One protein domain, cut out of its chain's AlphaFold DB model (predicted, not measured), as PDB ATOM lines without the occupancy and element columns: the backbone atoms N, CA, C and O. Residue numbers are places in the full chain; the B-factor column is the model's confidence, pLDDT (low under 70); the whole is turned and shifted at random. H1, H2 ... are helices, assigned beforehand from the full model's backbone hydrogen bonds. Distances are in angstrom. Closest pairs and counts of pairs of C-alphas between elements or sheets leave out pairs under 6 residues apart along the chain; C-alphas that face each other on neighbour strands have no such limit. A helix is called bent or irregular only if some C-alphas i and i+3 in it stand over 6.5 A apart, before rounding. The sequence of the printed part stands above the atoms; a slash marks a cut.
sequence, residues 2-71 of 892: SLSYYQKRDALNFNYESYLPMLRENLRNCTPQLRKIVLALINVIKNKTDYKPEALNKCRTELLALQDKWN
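Overview. This is residues 2 to 71 of the 892 residues of the protein "CSON014393 protein" of Culicoides sonorensis (UniProt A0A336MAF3). Three helices run to and fro in an open, curved row: H2, then H3 in the middle, then H4, with H3 and H4 making a helical hairpin and H2 near H3 but set off from it. The short helix H1 lies at the hollow side of this row and touches no helix; the arrangement has few contacts, with H3 and H4 the one pair that touches. The printed part has 70 residues, with four named helices in the order H1, H2, H3, H4 and no named strand, and its class is all helix. The whole is compact, with a radius of gyration of the C-alphas of 12.7 A, and its C-alphas span 36 by 26 by 19 A along the three main axes.

Arrangement. Go along from the first printed residue and you meet H1, residues 2 to 6, which touches no helix. A short link of 9 residues takes you to H2, residues 16 to 26, and H1 and H2 are apart. After a tight link of 5 residues comes H3, residues 32 to 46. H2 and H3 are near each other: their closest C-alphas are 8.2 A apart, and 13 pairs of C-alphas lie within 10 A. H1 and H3 are apart. A short link of 6 residues then takes you to H4, residues 53 to 71. Here look at Ile 37 and Cys 59, whose C-alphas are the closest of H3 and H4 at 6.1 A. H3 and H4 touch, with 10 pairs of C-alphas within 8 A, and their centres are 11.4 A apart. They run opposite ways at a shallow tilt of 24 degrees, and they form a helical hairpin. H4 is apart from both H1 and H2. In the backbone, every O i to N i+4 pair is within hydrogen-bond range in H1 and H3, while 5 of 7 are in H2 and 14 of 15 in H4.

Along the chain. Find C-alpha 2, of Ser 2, at (145.547, 118.741, 96.247); from there H1 runs to Tyr 6. Next find C-alpha 16, of Tyr 16, at (156.729, 116.906, 93.459), where H2 begins; it runs 15.8 A from first to last C-alpha and ends at Asn 26. H2 is irregular, but only just: the C-alphas of Ser 18 and Pro 21 are 6.8 A apart, where about 5 A is the distance in a regular helix. H3 begins at Pro 32, with its C-alpha at (151.724, 116.493, 115.915), and runs 20.8 A to Lys 46. H4, the longest helix with 19 residues, begins at Pro 53 and runs 27.0 A from first to last C-alpha. It ends at Asn 71, whose C-alpha you find at (134.903, 121.792, 114.374).

Size, cuts and confidence. Look at the C-alphas of Asn 13 and Asn 71 for the two farthest apart in the domain, at 36.4 A. The first and last printed C-alphas, of Ser 2 and Asn 71, are 21.2 A apart. The printed part has no cut, and no link in it is long. In the B-factor column you find the model's own confidence, with a mean pLDDT of 77.3 over the printed part. Low values, under 70, stand at 16 residues: residues 2 to 14, residue 16 and residues 49 to 50. The mean pLDDT is 52 in H1 and 76 in H2, and it is 89 in H3 and 86 in H4.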
ATOM      1  N   SER A   2     144.505 119.437  97.040       53.25
ATOM      2  CA  SER A   2     145.547 118.741  96.247       53.25
ATOM      3  C   SER A   2     145.303 117.244  95.985       53.25
ATOM      4  O   SER A   2     145.507 116.785  94.872       53.25
ATOM      5  N   LEU A   3     144.775 116.485  96.954       51.44
ATOM      6  CA  LEU A   3     144.407 115.072  96.747       51.44
ATOM      7  C   LEU A   3     143.333 114.853  95.663       51.44
ATOM      8  O   LEU A   3     143.415 113.883  94.923       51.44
ATOM      9  N   SER A   4     142.362 115.762  95.534       49.50
ATOM     10  CA  SER A   4     141.333 115.720  94.479       49.50
ATOM     11  C   SER A   4     141.908 116.104  93.109       49.50
ATOM     12  O   SER A   4     141.487 115.576  92.086       49.50
ATOM     13  N   TYR A   5     142.928 116.969  93.089       53.62
ATOM     14  CA  TYR A   5     143.678 117.314  91.878       53.62
ATOM     15  C   TYR A   5     144.470 116.103  91.350       53.62
ATOM     16  O   TYR A   5     144.382 115.784  90.169       53.62
ATOM     17  N   TYR A   6     145.151 115.358  92.233       53.50
ATOM     18  CA  TYR A   6     145.864 114.127  91.859       53.50
ATOM     19  C   TYR A   6     144.944 112.983  91.400       53.50
ATOM     20  O   TYR A   6     145.381 112.137  90.633       53.50
ATOM     21  N   GLN A   7     143.672 112.957  91.811       53.75
ATOM     22  CA  GLN A   7     142.692 111.980  91.308       53.75
ATOM     23  C   GLN A   7     142.151 112.304  89.901       53.75
ATOM     24  O   GLN A   7     141.375 111.516  89.367       53.75
ATOM     25  N   LYS A   8     142.518 113.451  89.310       53.56
ATOM     26  CA  LYS A   8     141.986 113.943  88.025       53.56
ATOM     27  C   LYS A   8     143.043 114.174  86.938       53.56
ATOM     28  O   LYS A   8     142.703 114.712  85.889       53.56
ATOM     29  N   ARG A   9     144.314 113.840  87.181       50.72
ATOM     30  CA  ARG A   9     145.406 114.109  86.235       50.72
ATOM     31  C   ARG A   9     146.419 112.971  86.253       50.72
ATOM     32  O   ARG A   9     146.909 112.624  87.327       50.72
ATOM     33  N   ASP A  10     146.731 112.417  85.085       42.12
ATOM     34  CA  ASP A  10     147.636 111.272  84.968       42.12
ATOM     35  C   ASP A  10     149.021 111.576  85.554       42.12
ATOM     36  O   ASP A  10     149.625 112.625  85.320       42.12
ATOM     37  N   ALA A  11     149.508 110.654  86.384       48.59
ATOM     38  CA  ALA A  11     150.467 110.958  87.449       48.59
ATOM     39  C   ALA A  11     151.929 111.180  87.000       48.59
ATOM     40  O   ALA A  11     152.827 111.261  87.845       48.59
ATOM     41  N   LEU A  12     152.191 111.246  85.692       42.94
ATOM     42  CA  LEU A  12     153.529 111.090  85.115       42.94
ATOM     43  C   LEU A  12     154.422 112.336  85.269       42.94
ATOM     44  O   LEU A  12     155.547 112.210  85.754       42.94
ATOM     45  N   ASN A  13     153.918 113.533  84.937       50.22
ATOM     46  CA  ASN A  13     154.767 114.717  84.697       50.22
ATOM     47  C   ASN A  13     154.774 115.793  85.806       50.22
ATOM     48  O   ASN A  13     155.343 116.865  85.610       50.22
ATOM     49  N   PHE A  14     154.180 115.555  86.982       62.47
ATOM     50  CA  PHE A  14     154.229 116.543  88.073       62.47
ATOM     51  C   PHE A  14     155.542 116.450  88.871       62.47
ATOM     52  O   PHE A  14     155.853 115.406  89.455       62.47
ATOM     53  N   ASN A  15     156.308 117.545  88.946       73.38
ATOM     54  CA  ASN A  15     157.514 117.605  89.773       73.38
ATOM     55  C   ASN A  15     157.156 117.890  91.242       73.38
ATOM     56  O   ASN A  15     157.032 119.034  91.674       73.38
ATOM     57  N   TYR A  16     157.018 116.824  92.028       65.94
ATOM     58  CA  TYR A  16     156.729 116.906  93.459       65.94
ATOM     59  C   TYR A  16     157.867 117.523  94.292       65.94
ATOM     60  O   TYR A  16     157.617 117.961  95.417       65.94
ATOM     61  N   GLU A  17     159.113 117.535  93.804       70.75
ATOM     62  CA  GLU A  17     160.273 117.861  94.644       70.75
ATOM     63  C   GLU A  17     160.355 119.347  95.013       70.75
ATOM     64  O   GLU A  17     160.758 119.664  96.134       70.75
ATOM     65  N   SER A  18     159.872 120.243  94.147       75.12
ATOM     66  CA  SER A  18     159.785 121.689  94.409       75.12
ATOM     67  C   SER A  18     158.814 122.045  95.544       75.12
ATOM     68  O   SER A  18     159.057 122.990  96.292       75.12
ATOM     69  N   TYR A  19     157.747 121.262  95.739       75.31
ATOM     70  CA  TYR A  19     156.725 121.517  96.765       75.31
ATOM     71  C   TYR A  19     157.071 120.936  98.147       75.31
ATOM     72  O   TYR A  19     156.525 121.372  99.167       75.31
ATOM     73  N   LEU A  20     157.990 119.965  98.222       77.44
ATOM     74  CA  LEU A  20     158.364 119.311  99.484       77.44
ATOM     75  C   LEU A  20     159.001 120.250 100.533       77.44
ATOM     76  O   LEU A  20     158.684 120.069 101.713       77.44
ATOM     77  N   PRO A  21     159.865 121.231 100.192       77.31
ATOM     78  CA  PRO A  21     160.383 122.207 101.152       77.31
ATOM     79  C   PRO A  21     159.277 123.054 101.789       77.31
ATOM     80  O   PRO A  21     159.196 123.121 103.015       77.31
ATOM     81  N   MET A  22     158.373 123.619 100.978       80.56
ATOM     82  CA  MET A  22     157.251 124.437 101.456       80.56
ATOM     83  C   MET A  22     156.322 123.638 102.380       80.56
ATOM     84  O   MET A  22     155.969 124.100 103.465       80.56
ATOM     85  N   LEU A  23     155.974 122.403 101.995       76.44
ATOM     86  CA  LEU A  23     155.178 121.514 102.845       76.44
ATOM     87  C   LEU A  23     155.889 121.218 104.173       76.44
ATOM     88  O   LEU A  23     155.262 121.303 105.227       76.44
ATOM     89  N   ARG A  24     157.195 120.917 104.157       79.00
ATOM     90  CA  ARG A  24     157.989 120.661 105.376       79.00
ATOM     91  C   ARG A  24     158.047 121.862 106.322       79.00
ATOM     92  O   ARG A  24     158.035 121.650 107.534       79.00
ATOM     93  N   GLU A  25     158.105 123.081 105.791       79.00
ATOM     94  CA  GLU A  25     158.150 124.302 106.600       79.00
ATOM     95  C   GLU A  25     156.783 124.611 107.220       79.00
ATOM     96  O   GLU A  25     156.683 124.756 108.438       79.00
ATOM     97  N   ASN A  26     155.703 124.564 106.432       78.12
ATOM     98  CA  ASN A  26     154.333 124.722 106.939       78.12
ATOM     99  C   ASN A  26     153.996 123.669 108.016       78.12
ATOM    100  O   ASN A  26     153.382 123.977 109.040       78.12
ATOM    101  N   LEU A  27     154.503 122.439 107.859       88.50
ATOM    102  CA  LEU A  27     154.394 121.364 108.850       88.50
ATOM    103  C   LEU A  27     155.157 121.616 110.163       88.50
ATOM    104  O   LEU A  27     155.090 120.766 111.055       88.50
ATOM    105  N   ARG A  28     155.884 122.729 110.339       86.38
ATOM    106  CA  ARG A  28     156.418 123.162 111.648       86.38
ATOM    107  C   ARG A  28     155.348 123.742 112.566       86.38
ATOM    108  O   ARG A  28     155.448 123.537 113.771       86.38
ATOM    109  N   ASN A  29     154.311 124.355 112.000       87.12
ATOM    110  CA  ASN A  29     153.242 125.011 112.758       87.12
ATOM    111  C   ASN A  29     152.004 124.107 112.952       87.12
ATOM    112  O   ASN A  29     151.104 124.431 113.723       87.12
ATOM    113  N   CYS A  30     151.951 122.955 112.273       90.19
ATOM    114  CA  CYS A  30     150.878 121.969 112.417       90.19
ATOM    115  C   CYS A  30     150.964 121.171 113.731       90.19
ATOM    116  O   CYS A  30     152.046 120.880 114.241       90.19
ATOM    117  N   THR A  31     149.812 120.703 114.227       94.69
ATOM    118  CA  THR A  31     149.761 119.795 115.385       94.69
ATOM    119  C   THR A  31     150.484 118.468 115.099       94.69
ATOM    120  O   THR A  31     150.513 118.019 113.948       94.69
ATOM    121  N   PRO A  32     151.016 117.761 116.119       90.94
ATOM    122  CA  PRO A  32     151.724 116.493 115.915       90.94
ATOM    123  C   PRO A  32     150.901 115.401 115.214       90.94
ATOM    124  O   PRO A  32     151.473 114.547 114.541       90.94
ATOM    125  N   GLN A  33     149.570 115.424 115.349       88.81
ATOM    126  CA  GLN A  33     148.666 114.492 114.666       88.81
ATOM    127  C   GLN A  33     148.539 114.828 113.173       88.81
ATOM    128  O   GLN A  33     148.803 113.968 112.337       88.81
ATOM    129  N   LEU A  34     148.253 116.091 112.829       89.25
ATOM    130  CA  LEU A  34     148.198 116.537 111.432       89.25
ATOM    131  C   LEU A  34     149.556 116.350 110.732       89.25
ATOM    132  O   LEU A  34     149.613 115.874 109.600       89.25
ATOM    133  N   ARG A  35     150.662 116.625 111.442       92.88
ATOM    134  CA  ARG A  35     152.027 116.374 110.958       92.88
ATOM    135  C   ARG A  35     152.256 114.903 110.593       92.88
ATOM    136  O   ARG A  35     152.866 114.644 109.560       92.88
ATOM    137  N   LYS A  36     151.772 113.945 111.395       92.31
ATOM    138  CA  LYS A  36     151.883 112.507 111.078       92.31
ATOM    139  C   LYS A  36     151.122 112.142 109.800       92.31
ATOM    140  O   LYS A  36     151.704 111.490 108.940       92.31
ATOM    141  N   ILE A  37     149.879 112.605 109.647       90.44
ATOM    142  CA  ILE A  37     149.043 112.293 108.473       90.44
ATOM    143  C   ILE A  37     149.657 112.862 107.188       90.44
ATOM    144  O   ILE A  37     149.776 112.151 106.194       90.44
ATOM    145  N   VAL A  38     150.110 114.120 107.195       90.00
ATOM    146  CA  VAL A  38     150.709 114.721 105.989       90.00
ATOM    147  C   VAL A  38     152.068 114.089 105.657       90.00
ATOM    148  O   VAL A  38     152.377 113.919 104.482       90.00
ATOM    149  N   LEU A  39     152.862 113.663 106.649       90.44
ATOM    150  CA  LEU A  39     154.079 112.881 106.388       90.44
ATOM    151  C   LEU A  39     153.770 111.486 105.817       90.44
ATOM    152  O   LEU A  39     154.488 111.036 104.927       90.44
ATOM    153  N   ALA A  40     152.696 110.827 106.263       89.06
ATOM    154  CA  ALA A  40     152.237 109.571 105.667       89.06
ATOM    155  C   ALA A  40     151.811 109.768 104.199       89.06
ATOM    156  O   ALA A  40     152.280 109.040 103.328       89.06
ATOM    157  N   LEU A  41     151.022 110.810 103.908       88.50
ATOM    158  CA  LEU A  41     150.647 111.196 102.541       88.50
ATOM    159  C   LEU A  41     151.868 111.503 101.660       88.50
ATOM    160  O   LEU A  41     151.941 111.025 100.533       88.50
ATOM    161  N   ILE A  42     152.853 112.251 102.171       90.38
ATOM    162  CA  ILE A  42     154.108 112.538 101.456       90.38
ATOM    163  C   ILE A  42     154.873 111.247 101.135       90.38
ATOM    164  O   ILE A  42     155.429 111.135 100.045       90.38
ATOM    165  N   ASN A  43     154.890 110.265 102.038       87.44
ATOM    166  CA  ASN A  43     155.555 108.983 101.794       87.44
ATOM    167  C   ASN A  43     154.796 108.120 100.767       87.44
ATOM    168  O   ASN A  43     155.435 107.545  99.891       87.44
ATOM    169  N   VAL A  44     153.457 108.090 100.809       88.56
ATOM    170  CA  VAL A  44     152.621 107.428  99.784       88.56
ATOM    171  C   VAL A  44     152.847 108.049  98.398       88.56
ATOM    172  O   VAL A  44     152.973 107.327  97.417       88.56
ATOM    173  N   ILE A  45     152.964 109.378  98.314       85.44
ATOM    174  CA  ILE A  45     153.231 110.102  97.059       85.44
ATOM    175  C   ILE A  45     154.669 109.874  96.549       85.44
ATOM    176  O   ILE A  45     154.898 109.811  95.341       85.44
ATOM    177  N   LYS A  46     155.652 109.751  97.450       86.12
ATOM    178  CA  LYS A  46     157.059 109.495  97.097       86.12
ATOM    179  C   LYS A  46     157.300 108.080  96.584       86.12
ATOM    180  O   LYS A  46     158.068 107.904  95.640       86.12
ATOM    181  N   ASN A  47     156.669 107.085  97.198       87.62
ATOM    182  CA  ASN A  47     156.898 105.672  96.907       87.62
ATOM    183  C   ASN A  47     156.056 105.233  95.694       87.62
ATOM    184  O   ASN A  47     155.179 104.380  95.813       87.62
ATOM    185  N   LYS A  48     156.321 105.849  94.528       72.12
ATOM    186  CA  LYS A  48     155.531 105.748  93.281       72.12
ATOM    187  C   LYS A  48     155.214 104.315  92.805       72.12
ATOM    188  O   LYS A  48     154.320 104.152  91.984       72.12
ATOM    189  N   THR A  49     155.947 103.308  93.275       46.31
ATOM    190  CA  THR A  49     155.813 101.892  92.899       46.31
ATOM    191  C   THR A  49     154.637 101.171  93.560       46.31
ATOM    192  O   THR A  49     154.108 100.233  92.975       46.31
ATOM    193  N   ASP A  50     154.200 101.605  94.747       54.47
ATOM    194  CA  ASP A  50     153.295 100.836  95.616       54.47
ATOM    195  C   ASP A  50     152.015 101.615  95.954       54.47
ATOM    196  O   ASP A  50     151.634 101.792  97.116       54.47
ATOM    197  N   TYR A  51     151.330 102.106  94.917       71.94
ATOM    198  CA  TYR A  51     150.075 102.847  95.057       71.94
ATOM    199  C   TYR A  51     148.911 101.935  95.491       71.94
ATOM    200  O   TYR A  51     148.085 101.498  94.690       71.94
ATOM    201  N   LYS A  52     148.818 101.657  96.796       85.38
ATOM    202  CA  LYS A  52     147.646 101.009  97.401       85.38
ATOM    203  C   LYS A  52     146.581 102.061  97.748       85.38
ATOM    204  O   LYS A  52     146.811 102.862  98.660       85.38
ATOM    205  N   PRO A  53     145.395 102.066  97.100       82.62
ATOM    206  CA  PRO A  53     144.357 103.075  97.354       82.62
ATOM    207  C   PRO A  53     143.830 103.034  98.799       82.62
ATOM    208  O   PRO A  53     143.406 104.054  99.337       82.62
ATOM    209  N   GLU A  54     143.935 101.882  99.462       84.94
ATOM    210  CA  GLU A  54     143.676 101.673 100.892       84.94
ATOM    211  C   GLU A  54     144.463 102.644 101.787       84.94
ATOM    212  O   GLU A  54     143.898 103.242 102.704       84.94
ATOM    213  N   ALA A  55     145.755 102.854 101.504       82.00
ATOM    214  CA  ALA A  55     146.615 103.737 102.290       82.00
ATOM    215  C   ALA A  55     146.206 105.210 102.129       82.00
ATOM    216  O   ALA A  55     146.200 105.970 103.103       82.00
ATOM    217  N   LEU A  56     145.802 105.600 100.915       85.94
ATOM    218  CA  LEU A  56     145.292 106.938 100.624       85.94
ATOM    219  C   LEU A  56     143.936 107.180 101.306       85.94
ATOM    220  O   LEU A  56     143.733 108.217 101.939       85.94
ATOM    221  N   ASN A  57     143.034 106.195 101.240       85.31
ATOM    222  CA  ASN A  57     141.729 106.238 101.899       85.31
ATOM    223  C   ASN A  57     141.860 106.283 103.428       85.31
ATOM    224  O   ASN A  57     141.158 107.068 104.061       85.31
ATOM    225  N   LYS A  58     142.804 105.541 104.021       89.56
ATOM    226  CA  LYS A  58     143.117 105.631 105.456       89.56
ATOM    227  C   LYS A  58     143.619 107.023 105.853       89.56
ATOM    228  O   LYS A  58     143.131 107.598 106.821       89.56
ATOM    229  N   CYS A  59     144.535 107.613 105.083       83.75
ATOM    230  CA  CYS A  59     144.982 108.984 105.343       83.75
ATOM    231  C   CYS A  59     143.834 110.005 105.203       83.75
ATOM    232  O   CYS A  59     143.790 110.989 105.939       83.75
ATOM    233  N   ARG A  60     142.884 109.768 104.285       86.94
ATOM    234  CA  ARG A  60     141.682 110.595 104.100       86.94
ATOM    235  C   ARG A  60     140.712 110.487 105.281       86.94
ATOM    236  O   ARG A  60     140.232 111.523 105.736       86.94
ATOM    237  N   THR A  61     140.432 109.287 105.793       90.00
ATOM    238  CA  THR A  61     139.531 109.110 106.949       90.00
ATOM    239  C   THR A  61     140.149 109.629 108.245       90.00
ATOM    240  O   THR A  61     139.457 110.296 109.009       90.00
ATOM    241  N   GLU A  62     141.454 109.434 108.465       90.38
ATOM    242  CA  GLU A  62     142.166 110.040 109.600       90.38
ATOM    243  C   GLU A  62     142.135 111.580 109.548       90.38
ATOM    244  O   GLU A  62     141.981 112.222 110.588       90.38
ATOM    245  N   LEU A  63     142.230 112.184 108.355       87.31
ATOM    246  CA  LEU A  63     142.177 113.641 108.182       87.31
ATOM    247  C   LEU A  63     140.773 114.210 108.443       87.31
ATOM    248  O   LEU A  63     140.655 115.207 109.155       87.31
ATOM    249  N   LEU A  64     139.718 113.558 107.941       87.19
ATOM    250  CA  LEU A  64     138.326 113.924 108.244       87.19
ATOM    251  C   LEU A  64     138.047 113.817 109.754       87.19
ATOM    252  O   LEU A  64     137.585 114.774 110.369       87.19
ATOM    253  N   ALA A  65     138.483 112.729 110.393       88.88
ATOM    254  CA  ALA A  65     138.337 112.541 111.836       88.88
ATOM    255  C   ALA A  65     139.149 113.539 112.697       88.88
ATOM    256  O   ALA A  65     138.911 113.626 113.905       88.88
ATOM    257  N   LEU A  66     140.113 114.279 112.127       86.12
ATOM    258  CA  LEU A  66     140.712 115.459 112.770       86.12
ATOM    259  C   LEU A  66     139.904 116.736 112.513       86.12
ATOM    260  O   LEU A  66     139.780 117.543 113.434       86.12
ATOM    261  N   GLN A  67     139.357 116.911 111.308       87.69
ATOM    262  CA  GLN A  67     138.505 118.047 110.945       87.69
ATOM    263  C   GLN A  67     137.261 118.112 111.845       87.69
ATOM    264  O   GLN A  67     137.001 119.152 112.447       87.69
ATOM    265  N   ASP A  68     136.575 116.987 112.055       85.38
ATOM    266  CA  ASP A  68     135.406 116.916 112.941       85.38
ATOM    267  C   ASP A  68     135.766 117.285 114.392       85.38
ATOM    268  O   ASP A  68     135.080 118.074 115.042       85.38
ATOM    269  N   LYS A  69     136.915 116.798 114.886       86.38
ATOM    270  CA  LYS A  69     137.445 117.118 116.228       86.38
ATOM    271  C   LYS A  69     137.926 118.565 116.382       86.38
ATOM    272  O   LYS A  69     138.103 119.013 117.515       86.38
ATOM    273  N   TRP A  70     138.181 119.272 115.282       82.19
ATOM    274  CA  TRP A  70     138.476 120.707 115.277       82.19
ATOM    275  C   TRP A  70     137.188 121.527 115.276       82.19
ATOM    276  O   TRP A  70     137.048 122.422 116.108       82.19
ATOM    277  N   ASN A  71     136.226 121.167 114.423       77.88
ATOM    278  CA  ASN A  71     134.903 121.792 114.374       77.88
ATOM    279  C   ASN A  71     134.213 121.729 115.749       77.88
ATOM    280  O   ASN A  71     133.714 122.737 116.238       77.88
TER     281      ASN A  71